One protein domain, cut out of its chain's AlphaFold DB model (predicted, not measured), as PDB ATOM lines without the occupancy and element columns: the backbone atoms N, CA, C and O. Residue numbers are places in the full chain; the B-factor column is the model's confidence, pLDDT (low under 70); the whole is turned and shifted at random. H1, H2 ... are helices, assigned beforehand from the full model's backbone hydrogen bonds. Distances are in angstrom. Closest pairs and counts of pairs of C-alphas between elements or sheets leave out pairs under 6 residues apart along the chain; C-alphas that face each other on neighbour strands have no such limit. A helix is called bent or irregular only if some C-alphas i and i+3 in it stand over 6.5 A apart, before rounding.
ATOM      1  N   GLU A  14     211.823 178.280 168.857       83.31
ATOM      2  CA  GLU A  14     212.306 178.945 167.641       83.31
ATOM      3  C   GLU A  14     213.815 178.747 167.447       83.31
ATOM      4  O   GLU A  14     214.259 178.463 166.336       83.31
ATOM      5  N   GLY A  15     214.607 178.857 168.520       81.94
ATOM      6  CA  GLY A  15     216.058 178.670 168.502       81.94
ATOM      7  C   GLY A  15     216.467 177.264 168.066       81.94
ATOM      8  O   GLY A  15     217.308 177.119 167.179       81.94
ATOM      9  N   LEU A  16     215.821 176.227 168.610       81.94
ATOM     10  CA  LEU A  16     216.047 174.849 168.178       81.94
ATOM     11  C   LEU A  16     215.611 174.633 166.723       81.94
ATOM     12  O   LEU A  16     216.361 174.049 165.943       81.94
ATOM     13  N   PHE A  17     214.430 175.118 166.329       87.12
ATOM     14  CA  PHE A  17     213.971 174.972 164.948       87.12
ATOM     15  C   PHE A  17     214.904 175.682 163.955       87.12
ATOM     16  O   PHE A  17     215.186 175.155 162.882       87.12
ATOM     17  N   ARG A  18     215.462 176.834 164.343       87.44
ATOM     18  CA  ARG A  18     216.473 177.567 163.576       87.44
ATOM     19  C   ARG A  18     217.795 176.808 163.464       87.44
ATOM     20  O   ARG A  18     218.353 176.781 162.376       87.44
ATOM     21  N   LEU A  19     218.266 176.162 164.535       85.06
ATOM     22  CA  LEU A  19     219.455 175.296 164.496       85.06
ATOM     23  C   LEU A  19     219.275 174.119 163.526       85.06
ATOM     24  O   LEU A  19     220.194 173.806 162.775       85.06
ATOM     25  N   ILE A  20     218.091 173.496 163.517       85.50
ATOM     26  CA  ILE A  20     217.759 172.402 162.593       85.50
ATOM     27  C   ILE A  20     217.683 172.928 161.155       85.50
ATOM     28  O   ILE A  20     218.333 172.372 160.276       85.50
ATOM     29  N   ALA A  21     216.963 174.028 160.917       86.62
ATOM     30  CA  ALA A  21     216.858 174.651 159.598       86.62
ATOM     31  C   ALA A  21     218.221 175.110 159.044       86.62
ATOM     32  O   ALA A  21     218.459 174.987 157.848       86.62
ATOM     33  N   ASP A  22     219.131 175.592 159.896       86.00
ATOM     34  CA  ASP A  22     220.487 175.997 159.505       86.00
ATOM     35  C   ASP A  22     221.415 174.817 159.185       86.00
ATOM     36  O   ASP A  22     222.346 174.979 158.399       86.00
ATOM     37  N   GLU A  23     221.209 173.644 159.789       84.12
ATOM     38  CA  GLU A  23     221.970 172.435 159.444       84.12
ATOM     39  C   GLU A  23     221.389 171.760 158.189       84.12
ATOM     40  O   GLU A  23     222.155 171.347 157.329       84.12
ATOM     41  N   VAL A  24     220.059 171.742 158.043       83.81
ATOM     42  CA  VAL A  24     219.334 171.215 156.871       83.81
ATOM     43  C   VAL A  24     219.539 172.074 155.615       83.81
ATOM     44  O   VAL A  24     219.705 171.560 154.523       83.81
ATOM     45  N   CYS A  25     219.567 173.405 155.721       82.19
ATOM     46  CA  CYS A  25     219.838 174.270 154.562       82.19
ATOM     47  C   CYS A  25     221.339 174.424 154.243       82.19
ATOM     48  O   CYS A  25     221.686 175.289 153.437       82.19
ATOM     49  N   ARG A  26     222.239 173.653 154.877       79.50
ATOM     50  CA  ARG A  26     223.699 173.857 154.794       79.50
ATOM     51  C   ARG A  26     224.334 173.376 153.486       79.50
ATOM     52  O   ARG A  26     225.445 173.808 153.194       79.50
ATOM     53  N   ASP A  27     223.682 172.526 152.700       73.00
ATOM     54  CA  ASP A  27     224.171 172.096 151.381       73.00
ATOM     55  C   ASP A  27     223.458 172.780 150.194       73.00
ATOM     56  O   ASP A  27     223.960 172.766 149.068       73.00
ATOM     57  N   GLY A  28     222.327 173.441 150.460       65.69
ATOM     58  CA  GLY A  28     221.494 174.124 149.474       65.69
ATOM     59  C   GLY A  28     220.489 173.239 148.732       65.69
ATOM     60  O   GLY A  28     219.750 173.771 147.897       65.69
ATOM     61  N   ILE A  29     220.426 171.935 149.018       70.31
ATOM     62  CA  ILE A  29     219.557 170.962 148.344       70.31
ATOM     63  C   ILE A  29     218.700 170.265 149.401       70.31
ATOM     64  O   ILE A  29     219.078 169.239 149.936       70.31
ATOM     65  N   LEU A  30     217.505 170.803 149.656       71.62
ATOM     66  CA  LEU A  30     216.592 170.221 150.640       71.62
ATOM     67  C   LEU A  30     216.114 168.828 150.191       71.62
ATOM     68  O   LEU A  30     215.229 168.723 149.329       71.62
ATOM     69  N   GLU A  31     216.669 167.771 150.779       75.00
ATOM     70  CA  GLU A  31     216.281 166.399 150.462       75.00
ATOM     71  C   GLU A  31     214.880 166.065 151.022       75.00
ATOM     72  O   GLU A  31     214.423 166.680 151.992       75.00
ATOM     73  N   PRO A  32     214.158 165.073 150.454       70.62
ATOM     74  CA  PRO A  32     212.821 164.707 150.930       70.62
ATOM     75  C   PRO A  32     212.773 164.363 152.427       70.62
ATOM     76  O   PRO A  32     211.857 164.794 153.121       70.62
ATOM     77  N   PHE A  33     213.787 163.659 152.937       69.81
ATOM     78  CA  PHE A  33     213.904 163.299 154.354       69.81
ATOM     79  C   PHE A  33     214.093 164.522 155.265       69.81
ATOM     80  O   PHE A  33     213.486 164.618 156.331       69.81
ATOM     81  N   GLU A  34     214.897 165.493 154.842       78.56
ATOM     82  CA  GLU A  34     215.150 166.710 155.613       78.56
ATOM     83  C   GLU A  34     213.938 167.644 155.617       78.56
ATOM     84  O   GLU A  34     213.626 168.293 156.621       78.56
ATOM     85  N   LYS A  35     213.204 167.668 154.501       78.38
ATOM     86  CA  LYS A  35     211.902 168.318 154.421       78.38
ATOM     87  C   LYS A  35     210.910 167.680 155.401       78.38
ATOM     88  O   LYS A  35     210.239 168.417 156.123       78.38
ATOM     89  N   ASP A  36     210.851 166.350 155.468       75.12
ATOM     90  CA  ASP A  36     209.993 165.633 156.419       75.12
ATOM     91  C   ASP A  36     210.391 165.942 157.879       75.12
ATOM     92  O   ASP A  36     209.515 166.177 158.712       75.12
ATOM     93  N   ILE A  37     211.691 166.065 158.193       78.19
ATOM     94  CA  ILE A  37     212.170 166.538 159.510       78.19
ATOM     95  C   ILE A  37     211.607 167.928 159.841       78.19
ATOM     96  O   ILE A  37     211.090 168.132 160.942       78.19
ATOM     97  N   LEU A  38     211.674 168.888 158.912       82.31
ATOM     98  CA  LEU A  38     211.150 170.242 159.134       82.31
ATOM     99  C   LEU A  38     209.615 170.260 159.277       82.31
ATOM    100  O   LEU A  38     209.093 170.982 160.132       82.31
ATOM    101  N   GLU A  39     208.895 169.454 158.490       78.31
ATOM    102  CA  GLU A  39     207.430 169.337 158.561       78.31
ATOM    103  C   GLU A  39     206.944 168.629 159.842       78.31
ATOM    104  O   GLU A  39     205.879 168.978 160.352       78.31
ATOM    105  N   VAL A  40     207.726 167.707 160.418       77.06
ATOM    106  CA  VAL A  40     207.438 167.057 161.714       77.06
ATOM    107  C   VAL A  40     207.828 167.940 162.908       77.06
ATOM    108  O   VAL A  40     207.097 168.000 163.902       77.06
ATOM    109  N   MET A  41     208.952 168.659 162.828       77.62
ATOM    110  CA  MET A  41     209.468 169.442 163.957       77.62
ATOM    111  C   MET A  41     208.702 170.742 164.222       77.62
ATOM    112  O   MET A  41     208.566 171.120 165.387       77.62
ATOM    113  N   ALA A  42     208.163 171.418 163.201       79.75
ATOM    114  CA  ALA A  42     207.409 172.658 163.416       79.75
ATOM    115  C   ALA A  42     206.132 172.451 164.275       79.75
ATOM    116  O   ALA A  42     205.976 173.167 165.270       79.75
ATOM    117  N   PRO A  43     205.267 171.443 164.010       72.12
ATOM    118  CA  PRO A  43     204.145 171.108 164.890       72.12
ATOM    119  C   PRO A  43     204.580 170.632 166.282       72.12
ATOM    120  O   PRO A  43     203.965 171.020 167.275       72.12
ATOM    121  N   PHE A  44     205.647 169.825 166.377       76.88
ATOM    122  CA  PHE A  44     206.170 169.332 167.661       76.88
ATOM    123  C   PHE A  44     206.604 170.484 168.581       76.88
ATOM    124  O   PHE A  44     206.257 170.512 169.763       76.88
ATOM    125  N   LEU A  45     207.292 171.482 168.018       77.50
ATOM    126  CA  LEU A  45     207.726 172.687 168.724       77.50
ATOM    127  C   LEU A  45     206.624 173.754 168.858       77.50
ATOM    128  O   LEU A  45     206.867 174.787 169.478       77.50
ATOM    129  N   ARG A  46     205.407 173.493 168.359       80.56
ATOM    130  CA  ARG A  46     204.250 174.410 168.377       80.56
ATOM    131  C   ARG A  46     204.535 175.769 167.722       80.56
ATOM    132  O   ARG A  46     204.091 176.792 168.237       80.56
ATOM    133  N   LEU A  47     205.285 175.769 166.622       80.25
ATOM    134  CA  LEU A  47     205.525 176.964 165.811       80.25
ATOM    135  C   LEU A  47     204.401 177.151 164.795       80.25
ATOM    136  O   LEU A  47     203.921 176.179 164.203       80.25
ATOM    137  N   GLU A  48     204.008 178.401 164.559       85.12
ATOM    138  CA  GLU A  48     203.008 178.705 163.537       85.12
ATOM    139  C   GLU A  48     203.561 178.467 162.128       85.12
ATOM    140  O   GLU A  48     204.756 178.617 161.852       85.12
ATOM    141  N   ARG A  49     202.684 178.090 161.189       76.94
ATOM    142  CA  ARG A  49     203.120 177.628 159.856       76.94
ATOM    143  C   ARG A  49     203.877 178.700 159.063       76.94
ATOM    144  O   ARG A  49     204.774 178.371 158.287       76.94
ATOM    145  N   GLU A  50     203.517 179.969 159.239       80.38
ATOM    146  CA  GLU A  50     204.209 181.095 158.601       80.38
ATOM    147  C   GLU A  50     205.549 181.409 159.278       80.38
ATOM    148  O   GLU A  50     206.529 181.697 158.597       80.38
ATOM    149  N   GLU A  51     205.625 181.272 160.599       82.19
ATOM    150  CA  GLU A  51     206.835 181.490 161.393       82.19
ATOM    151  C   GLU A  51     207.913 180.447 161.076       82.19
ATOM    152  O   GLU A  51     209.030 180.803 160.695       82.19
ATOM    153  N   ALA A  52     207.551 179.159 161.091       83.88
ATOM    154  CA  ALA A  52     208.434 178.076 160.667       83.88
ATOM    155  C   ALA A  52     208.928 178.275 159.219       83.88
ATOM    156  O   ALA A  52     210.116 178.119 158.927       83.88
ATOM    157  N   ARG A  53     208.041 178.697 158.306       86.25
ATOM    158  CA  ARG A  53     208.406 179.012 156.916       86.25
ATOM    159  C   ARG A  53     209.401 180.174 156.829       86.25
ATOM    160  O   ARG A  53     210.353 180.087 156.056       86.25
ATOM    161  N   ASN A  54     209.206 181.234 157.611       87.69
ATOM    162  CA  ASN A  54     210.103 182.390 157.637       87.69
ATOM    163  C   ASN A  54     211.492 182.022 158.183       87.69
ATOM    164  O   ASN A  54     212.495 182.472 157.632       87.69
ATOM    165  N   ILE A  55     211.569 181.152 159.198       88.31
ATOM    166  CA  ILE A  55     212.841 180.640 159.734       88.31
ATOM    167  C   ILE A  55     213.609 179.840 158.666       88.31
ATOM    168  O   ILE A  55     214.801 180.081 158.475       88.31
ATOM    169  N   VAL A  56     212.935 178.952 157.925       87.75
ATOM    170  CA  VAL A  56     213.555 178.155 156.843       87.75
ATOM    171  C   VAL A  56     214.016 179.036 155.677       87.75
ATOM    172  O   VAL A  56     215.122 178.854 155.168       87.75
ATOM    173  N   LEU A  57     213.228 180.041 155.277       85.88
ATOM    174  CA  LEU A  57     213.652 181.012 154.260       85.88
ATOM    175  C   LEU A  57     214.900 181.788 154.720       85.88
ATOM    176  O   LEU A  57     215.888 181.843 153.992       85.88
ATOM    177  N   ALA A  58     214.914 182.278 155.962       86.75
ATOM    178  CA  ALA A  58     216.062 182.981 156.534       86.75
ATOM    179  C   ALA A  58     217.298 182.083 156.765       86.75
ATOM    180  O   ALA A  58     218.411 182.598 156.889       86.75
ATOM    181  N   ALA A  59     217.141 180.760 156.864       85.56
ATOM    182  CA  ALA A  59     218.252 179.803 156.846       85.56
ATOM    183  C   ALA A  59     218.843 179.683 155.432       85.56
ATOM    184  O   ALA A  59     220.044 179.884 155.243       85.56
ATOM    185  N   ARG A  60     217.994 179.482 154.416       83.75
ATOM    186  CA  ARG A  60     218.409 179.416 153.006       83.75
ATOM    187  C   ARG A  60     219.102 180.698 152.533       83.75
ATOM    188  O   ARG A  60     220.120 180.625 151.851       83.75
ATOM    189  N   ASP A  61     218.601 181.865 152.923       85.19
ATOM    190  CA  ASP A  61     219.204 183.143 152.536       85.19
ATOM    191  C   ASP A  61     220.581 183.342 153.219       85.19
ATOM    192  O   ASP A  61     221.514 183.868 152.609       85.19
ATOM    193  N   ARG A  62     220.769 182.826 154.446       82.38
ATOM    194  CA  ARG A  62     222.084 182.777 155.123       82.38
ATOM    195  C   ARG A  62     223.047 181.763 154.502       82.38
ATOM    196  O   ARG A  62     224.251 182.025 154.496       82.38
ATOM    197  N   PHE A  63     222.552 180.649 153.962       82.19
ATOM    198  CA  PHE A  63     223.360 179.740 153.143       82.19
ATOM    199  C   PHE A  63     223.849 180.436 151.866       82.19
ATOM    200  O   PHE A  63     225.048 180.450 151.599       82.19
ATOM    201  N   GLN A  64     222.952 181.097 151.127       81.50
ATOM    202  CA  GLN A  64     223.295 181.820 149.894       81.50
ATOM    203  C   GLN A  64     224.288 182.969 150.127       81.50
ATOM    204  O   GLN A  64     225.138 183.228 149.279       81.50
ATOM    205  N   ALA A  65     224.232 183.618 151.291       82.62
ATOM    206  CA  ALA A  65     225.209 184.621 151.717       82.62
ATOM    207  C   ALA A  65     226.544 184.032 152.242       82.62
ATOM    208  O   ALA A  65     227.400 184.784 152.705       82.62
ATOM    209  N   GLY A  66     226.728 182.705 152.216       79.44
ATOM    210  CA  GLY A  66     227.940 182.013 152.678       79.44
ATOM    211  C   GLY A  66     228.136 181.987 154.200       79.44
ATOM    212  O   GLY A  66     229.184 181.556 154.678       79.44
ATOM    213  N   VAL A  67     227.142 182.423 154.981       81.38
ATOM    214  CA  VAL A  67     227.252 182.589 156.444       81.38
ATOM    215  C   VAL A  67     227.226 181.250 157.184       81.38
ATOM    216  O   VAL A  67     227.813 181.126 158.257       81.38
ATOM    217  N   LEU A  68     226.567 180.230 156.626       75.06
ATOM    218  CA  LEU A  68     226.421 178.927 157.283       75.06
ATOM    219  C   LEU A  68     227.655 178.011 157.162       75.06
ATOM    220  O   LEU A  68     227.641 176.933 157.756       75.06
ATOM    221  N   GLY A  69     228.725 178.428 156.478       73.50
ATOM    222  CA  GLY A  69     229.966 177.656 156.329       73.50
ATOM    223  C   GLY A  69     229.976 176.710 155.121       73.50
ATOM    224  O   GLY A  69     229.263 176.923 154.144       73.50
ATOM    225  N   THR A  70     230.827 175.682 155.159       72.25
ATOM    226  CA  THR A  70     231.021 174.736 154.045       72.25
ATOM    227  C   THR A  70     229.857 173.742 153.903       72.25
ATOM    228  O   THR A  70     229.454 173.176 154.926       72.25
ATOM    229  N   PRO A  71     229.396 173.441 152.670       75.31
ATOM    230  CA  PRO A  71     228.420 172.384 152.410       75.31
ATOM    231  C   PRO A  71     228.833 171.032 152.988       75.31
ATOM    232  O   PRO A  71     229.981 170.607 152.835       75.31
ATOM    233  N   ARG A  72     227.891 170.364 153.654       77.31
ATOM    234  CA  ARG A  72     228.026 169.006 154.199       77.31
ATOM    235  C   ARG A  72     226.629 168.420 154.452       77.31
ATOM    236  O   ARG A  72     225.740 169.211 154.767       77.31
ATOM    237  N   PRO A  73     226.450 167.090 154.380       71.12
ATOM    238  CA  PRO A  73     225.181 166.452 154.722       71.12
ATOM    239  C   PRO A  73     224.829 166.641 156.204       71.12
ATOM    240  O   PRO A  73     225.714 166.832 157.049       71.12
ATOM    241  N   LEU A  74     223.536 166.540 156.513       78.31
ATOM    242  CA  LEU A  74     223.003 166.558 157.872       78.31
ATOM    243  C   LEU A  74     223.642 165.456 158.739       78.31
ATOM    244  O   LEU A  74     223.528 164.269 158.439       78.31
ATOM    245  N   ASP A  75     224.268 165.847 159.852       82.00
ATOM    246  CA  ASP A  75     224.772 164.933 160.886       82.00
ATOM    247  C   ASP A  75     223.872 165.025 162.136       82.00
ATOM    248  O   ASP A  75     223.982 165.990 162.908       82.00
ATOM    249  N   PRO A  76     222.995 164.028 162.377       80.88
ATOM    250  CA  PRO A  76     222.095 164.024 163.527       80.88
ATOM    251  C   PRO A  76     222.819 163.997 164.880       80.88
ATOM    252  O   PRO A  76     222.319 164.566 165.850       80.88
ATOM    253  N   ARG A  77     224.008 163.378 164.964       82.50
ATOM    254  CA  ARG A  77     224.795 163.296 166.208       82.50
ATOM    255  C   ARG A  77     225.428 164.645 166.527       82.50
ATOM    256  O   ARG A  77     225.326 165.104 167.663       82.50
ATOM    257  N   ALA A  78     226.013 165.318 165.534       81.06
ATOM    258  CA  ALA A  78     226.564 166.662 165.718       81.06
ATOM    259  C   ALA A  78     225.477 167.715 165.996       81.06
ATOM    260  O   ALA A  78     225.695 168.626 166.796       81.06
ATOM    261  N   LEU A  79     224.300 167.595 165.373       83.00
ATOM    262  CA  LEU A  79     223.166 168.484 165.633       83.00
ATOM    263  C   LEU A  79     222.594 168.277 167.046       83.00
ATOM    264  O   LEU A  79     222.345 169.252 167.758       83.00
ATOM    265  N   TYR A  80     222.466 167.023 167.491       86.38
ATOM    266  CA  TYR A  80     222.068 166.699 168.861       86.38
ATOM    267  C   TYR A  80     223.088 167.183 169.901       86.38
ATOM    268  O   TYR A  80     222.701 167.758 170.916       86.38
ATOM    269  N   ALA A  81     224.390 167.027 169.627       83.94
ATOM    270  CA  ALA A  81     225.457 167.526 170.493       83.94
ATOM    271  C   ALA A  81     225.377 169.048 170.695       83.94
ATOM    272  O   ALA A  81     225.450 169.504 171.832       83.94
ATOM    273  N   LYS A  82     225.135 169.824 169.626       82.56
ATOM    274  CA  LYS A  82     224.897 171.277 169.724       82.56
ATOM    275  C   LYS A  82     223.667 171.601 170.572       82.56
ATOM    276  O   LYS A  82     223.742 172.460 171.441       82.56
ATOM    277  N   ALA A  83     222.537 170.928 170.342       83.19
ATOM    278  CA  ALA A  83     221.319 171.164 171.123       83.19
ATOM    279  C   ALA A  83     221.534 170.872 172.624       83.19
ATOM    280  O   ALA A  83     221.083 171.639 173.472       83.19
ATOM    281  N   LEU A  84     222.276 169.806 172.945       83.69
ATOM    282  CA  LEU A  84     222.653 169.443 174.313       83.69
ATOM    283  C   LEU A  84     223.683 170.406 174.932       83.69
ATOM    284  O   LEU A  84     223.677 170.596 176.143       83.69
ATOM    285  N   GLU A  85     224.556 171.019 174.129       82.75
ATOM    286  CA  GLU A  85     225.465 172.085 174.568       82.75
ATOM    287  C   GLU A  85     224.687 173.359 174.933       82.75
ATOM    288  O   GLU A  85     224.871 173.889 176.028       82.75
ATOM    289  N   PHE A  86     223.752 173.798 174.077       78.38
ATOM    290  CA  PHE A  86     222.884 174.952 174.352       78.38
ATOM    291  C   PHE A  86     222.031 174.754 175.613       78.38
ATOM    292  O   PHE A  86     222.045 175.619 176.484       78.38
ATOM    293  N   ALA A  87     221.374 173.600 175.766       78.38
ATOM    294  CA  ALA A  87     220.568 173.270 176.950       78.38
ATOM    295  C   ALA A  87     221.387 173.064 178.246       78.38
ATOM    296  O   ALA A  87     220.830 172.854 179.318       78.38
ATOM    297  N   ARG A  88     222.726 173.067 178.175       75.31
ATOM    298  CA  ARG A  88     223.617 172.996 179.350       75.31
ATOM    299  C   ARG A  88     224.376 174.303 179.597       75.31
ATOM    300  O   ARG A  88     225.171 174.356 180.537       75.31
ATOM    301  N   ALA A  89     224.152 175.336 178.782       72.06
ATOM    302  CA  ALA A  89     224.945 176.564 178.785       72.06
ATOM    303  C   ALA A  89     224.800 177.392 180.076       72.06
ATOM    304  O   ALA A  89     225.763 178.033 180.494       72.06
ATOM    305  N   ASP A  90     223.638 177.345 180.732       67.56
ATOM    306  CA  ASP A  90     223.358 178.014 182.013       67.56
ATOM    307  C   ASP A  90     223.568 177.103 183.246       67.56
ATOM    308  O   ASP A  90     223.404 177.528 184.393       67.56
ATOM    309  N   GLY A  91     223.942 175.840 183.014       66.12
ATOM    310  CA  GLY A  91     224.146 174.819 184.036       66.12
ATOM    311  C   GLY A  91     222.880 174.120 184.555       66.12
ATOM    312  O   GLY A  91     223.011 173.307 185.476       66.12
ATOM    313  N   ARG A  92     221.681 174.376 184.008       69.19
ATOM    314  CA  ARG A  92     220.422 173.740 184.442       69.19
ATOM    315  C   ARG A  92     219.466 173.466 183.274       69.19
ATOM    316  O   ARG A  92     218.717 174.342 182.879       69.19
ATOM    317  N   ILE A  93     219.382 172.202 182.851       73.69
ATOM    318  CA  ILE A  93     218.362 171.761 181.886       73.69
ATOM    319  C   ILE A  93     216.968 171.945 182.506       73.69
ATOM    320  O   ILE A  93     216.669 171.345 183.547       73.69
ATOM    321  N   ASP A  94     216.116 172.753 181.875       76.12
ATOM    322  CA  ASP A  94     214.732 172.937 182.314       76.12
ATOM    323  C   ASP A  94     213.775 171.848 181.770       76.12
ATOM    324  O   ASP A  94     214.134 170.977 180.973       76.12
ATOM    325  N   ARG A  95     212.512 171.859 182.223       73.00
ATOM    326  CA  ARG A  95     211.518 170.840 181.831       73.00
ATOM    327  C   ARG A  95     211.137 170.895 180.343       73.00
ATOM    328  O   ARG A  95     210.668 169.893 179.806       73.00
ATOM    329  N   LEU A  96     211.262 172.048 179.691       72.38
ATOM    330  CA  LEU A  96     211.001 172.212 178.264       72.38
ATOM    331  C   LEU A  96     212.199 171.720 177.442       72.38
ATOM    332  O   LEU A  96     212.005 171.011 176.455       72.38
ATOM    333  N   GLU A  97     213.415 172.039 177.876       78.12
ATOM    334  CA  GLU A  97     214.659 171.594 177.250       78.12
ATOM    335  C   GLU A  97     214.818 170.071 177.321       78.12
ATOM    336  O   GLU A  97     215.104 169.443 176.302       78.12
ATOM    337  N   ASP A  98     214.527 169.448 178.467       79.75
ATOM    338  CA  ASP A  98     214.517 167.985 178.629       79.75
ATOM    339  C   ASP A  98     213.513 167.293 177.681       79.75
ATOM    340  O   ASP A  98     213.826 166.294 177.022       79.75
ATOM    341  N   GLN A  99     212.319 167.875 177.516       76.00
ATOM    342  CA  GLN A  99     211.314 167.393 176.560       76.00
ATOM    343  C   GLN A  99     211.777 167.545 175.104       76.00
ATOM    344  O   GLN A  99     211.566 166.639 174.293       76.00
ATOM    345  N   MET A 100     212.423 168.663 174.767       77.69
ATOM    346  CA  MET A 100     212.962 168.921 173.431       77.69
ATOM    347  C   MET A 100     214.128 167.974 173.107       77.69
ATOM    348  O   MET A 100     214.121 167.350 172.046       77.69
ATOM    349  N   LEU A 101     215.068 167.774 174.035       81.19
ATOM    350  CA  LEU A 101     216.168 166.815 173.903       81.19
ATOM    351  C   LEU A 101     215.663 165.371 173.795       81.19
ATOM    352  O   LEU A 101     216.158 164.616 172.959       81.19
ATOM    353  N   THR A 102     214.655 164.985 174.577       80.88
ATOM    354  CA  THR A 102     214.026 163.657 174.477       80.88
ATOM    355  C   THR A 102     213.343 163.455 173.118       80.88
ATOM    356  O   THR A 102     213.452 162.380 172.525       80.88
ATOM    357  N   GLY A 103     212.680 164.490 172.590       78.38
ATOM    358  CA  GLY A 103     212.080 164.482 171.253       78.38
ATOM    359  C   GLY A 103     213.115 164.293 170.142       78.38
ATOM    360  O   GLY A 103     212.978 163.380 169.329       78.38
ATOM    361  N   LEU A 104     214.191 165.089 170.153       80.62
ATOM    362  CA  LEU A 104     215.298 164.970 169.195       80.62
ATOM    363  C   LEU A 104     215.969 163.594 169.252       80.62
ATOM    364  O   LEU A 104     216.257 163.008 168.212       80.62
ATOM    365  N   ARG A 105     216.194 163.059 170.461       85.38
ATOM    366  CA  ARG A 105     216.832 161.750 170.654       85.38
ATOM    367  C   ARG A 105     216.027 160.630 169.990       85.38
ATOM    368  O   ARG A 105     216.611 159.774 169.331       85.38
ATOM    369  N   LYS A 106     214.693 160.678 170.107       78.94
ATOM    370  CA  LYS A 106     213.773 159.748 169.430       78.94
ATOM    371  C   LYS A 106     213.740 159.960 167.914       78.94
ATOM    372  O   LYS A 106     213.826 158.980 167.182       78.94
ATOM    373  N   LEU A 107     213.656 161.209 167.446       76.94
ATOM    374  CA  LEU A 107     213.617 161.532 166.014       76.94
ATOM    375  C   LEU A 107     214.880 161.056 165.277       76.94
ATOM    376  O   LEU A 107     214.790 160.513 164.181       76.94
ATOM    377  N   PHE A 108     216.046 161.226 165.900       81.44
ATOM    378  CA  PHE A 108     217.345 160.833 165.351       81.44
ATOM    379  C   PHE A 108     217.788 159.411 165.739       81.44
ATOM    380  O   PHE A 108     218.925 159.040 165.462       81.44
ATOM    381  N   GLN A 109     216.905 158.621 166.368       82.88
ATOM    382  CA  GLN A 109     217.142 157.221 166.758       82.88
ATOM    383  C   GLN A 109     218.437 157.006 167.573       82.88
ATOM    384  O   GLN A 109     219.117 155.990 167.440       82.88
ATOM    385  N   LEU A 110     218.795 157.974 168.423       83.44
ATOM    386  CA  LEU A 110     220.007 157.921 169.242       83.44
ATOM    387  C   LEU A 110     219.765 157.088 170.506       83.44
ATOM    388  O   LEU A 110     218.780 157.294 171.218       83.44
ATOM    389  N   SER A 111     220.680 156.167 170.807       85.38
ATOM    390  CA  SER A 111     220.591 155.316 171.999       85.38
ATOM    391  C   SER A 111     220.921 156.077 173.296       85.38
ATOM    392  O   SER A 111     221.483 157.177 173.278       85.38
ATOM    393  N   ASP A 112     220.605 155.482 174.452       80.00
ATOM    394  CA  ASP A 112     221.056 156.000 175.752       80.00
ATOM    395  C   ASP A 112     222.594 155.990 175.874       80.00
ATOM    396  O   ASP A 112     223.174 156.900 176.467       80.00
ATOM    397  N   GLU A 113     223.262 155.016 175.244       82.06
ATOM    398  CA  GLU A 113     224.726 154.945 175.161       82.06
ATOM    399  C   GLU A 113     225.302 156.086 174.310       82.06
ATOM    400  O   GLU A 113     226.259 156.741 174.729       82.06
ATOM    401  N   ASP A 114     224.687 156.393 173.161       81.25
ATOM    402  CA  ASP A 114     225.071 157.538 172.323       81.25
ATOM    403  C   ASP A 114     224.872 158.865 173.065       81.25
ATOM    404  O   ASP A 114     225.742 159.735 173.014       81.25
ATOM    405  N   HIS A 115     223.759 159.019 173.792       83.25
ATOM    406  CA  HIS A 115     223.517 160.198 174.624       83.25
ATOM    407  C   HIS A 115     224.609 160.359 175.691       83.25
ATOM    408  O   HIS A 115     225.193 161.436 175.802       83.25
ATOM    409  N   ALA A 116     224.935 159.295 176.433       82.81
ATOM    410  CA  ALA A 116     225.982 159.325 177.455       82.81
ATOM    411  C   ALA A 116     227.378 159.600 176.861       82.81
ATOM    412  O   ALA A 116     228.163 160.359 177.437       82.81
ATOM    413  N   ALA A 117     227.690 159.035 175.689       84.25
ATOM    414  CA  ALA A 117     228.939 159.286 174.975       84.25
ATOM    415  C   ALA A 117     229.055 160.752 174.521       84.25
ATOM    416  O   ALA A 117     230.079 161.393 174.769       84.25
ATOM    417  N   ILE A 118     227.991 161.312 173.932       85.19
ATOM    418  CA  ILE A 118     227.934 162.722 173.519       85.19
ATOM    419  C   ILE A 118     228.039 163.641 174.747       85.19
ATOM    420  O   ILE A 118     228.878 164.544 174.769       85.19
ATOM    421  N   GLN A 119     227.278 163.373 175.813       82.19
ATOM    422  CA  GLN A 119     227.296 164.147 177.060       82.19
ATOM    423  C   GLN A 119     228.686 164.192 177.721       82.19
ATOM    424  O   GLN A 119     229.050 165.225 178.291       82.19
ATOM    425  N   LYS A 120     229.456 163.098 177.622       82.81
ATOM    426  CA  LYS A 120     230.837 162.967 178.119       82.81
ATOM    427  C   LYS A 120     231.877 163.644 177.217       82.81
ATOM    428  O   LYS A 120     232.963 163.963 177.691       82.81
ATOM    429  N   SER A 121     231.562 163.850 175.937       80.62
ATOM    430  CA  SER A 121     232.432 164.561 174.986       80.62
ATOM    431  C   SER A 121     232.325 166.090 175.084       80.62
ATOM    432  O   SER A 121     233.250 166.795 174.688       80.62
ATOM    433  N   LEU A 122     231.216 166.598 175.633       77.94
ATOM    434  CA  LEU A 122     230.975 168.024 175.862       77.94
ATOM    435  C   LEU A 122     231.724 168.553 177.104       77.94
ATOM    436  O   LEU A 122     231.888 167.814 178.080       77.94
TER     437      LEU A 122
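What this domain is: This is residues 14 to 122 of the 789 residues of the protein "Tetratricopeptide repeat protein" of Candidatus Riflebacteria bacterium (UniProt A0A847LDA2). Two groups of three helices sit side by side and meet in the middle through H1 and H4. In each group a helical hairpin, H1 with H2 or H4 with H5, has a third helix packed slantwise on its first helix: H3 on H1, and H6 on H4. The printed part has 109 residues with six named helices, H1 to H6 in order along the chain, and no named strand; the class is all helix. The whole is compact, with a radius of gyration of the C-alphas of 13.9 A, and rounded, spanning 35 by 30 by 27 A.

Where its parts are: H1, residues 14 to 24, begins at C-alpha 14 at (212.306, 178.945, 167.641) and is 15.0 A long from first to last C-alpha. H2, residues 32 to 44, measures 18.6 A; it is neither bent nor irregular, but only just: C-alphas 40 and 43 are 6.1 A apart. H3, residues 49 to 64, is the longest at 22.9 A and ends at C-alpha 64 at (223.295, 181.820, 149.894). H4, residues 76 to 86, measures 15.4 A, and H5, residues 95 to 107, 18.5 A. H6, residues 112 to 121, measures 14.3 A and ends at C-alpha 121 at (232.432, 164.561, 174.986).

How they stand to each other: H1 and H4 are the hubs, touching three helices each. H1 and H2 form a helical hairpin at a shallow tilt of 3 degrees, opposite ways; their closest C-alphas, those of Val 24 and Glu 34, are 6.3 A apart. H3 touches H1 at a steep tilt of 45 degrees, the same way, closest at the C-alphas of Asp 22 and Ala 59, 5.2 A apart. H2 and H3 are close but not clearly touching. H1 touches H4 at a shallow tilt of 30 degrees, opposite ways, with the C-alphas of Leu 16 and Ala 83 closest at 7.1 A. H4 and H5 form the other helical hairpin, at a shallow tilt of 7 degrees; H5 touches H4 with residues 101 to 105 alone, and the C-alphas of Tyr 80 and Leu 104 are closest at 7.0 A. H6 touches H4 at a steep tilt of 58 degrees, the same way, closest at the C-alphas of Ala 81 and Ile 118, 6.2 A apart. H5 and H6 are close but not clearly touching, and H2 and H5 are near each other. H3 is apart from H4, H5 and H6. The helix packing is part aligned, part crossed: of 5 touching pairs, 3 are at a shallow tilt. Every O i to N i+4 pair is within hydrogen-bond range in H1, H3, H4, H5 and H6; in H2 it is 8 of 9.

The domain as a whole: The two C-alphas farthest apart, those of Ala 65 and Glu 113, are 37.8 A apart. The printed part has no cut. The link from H3 to H4, 11 residues, is long. The mean pLDDT of the printed part is 79.9; residues 28, 33 and 90 to 92 are under 70.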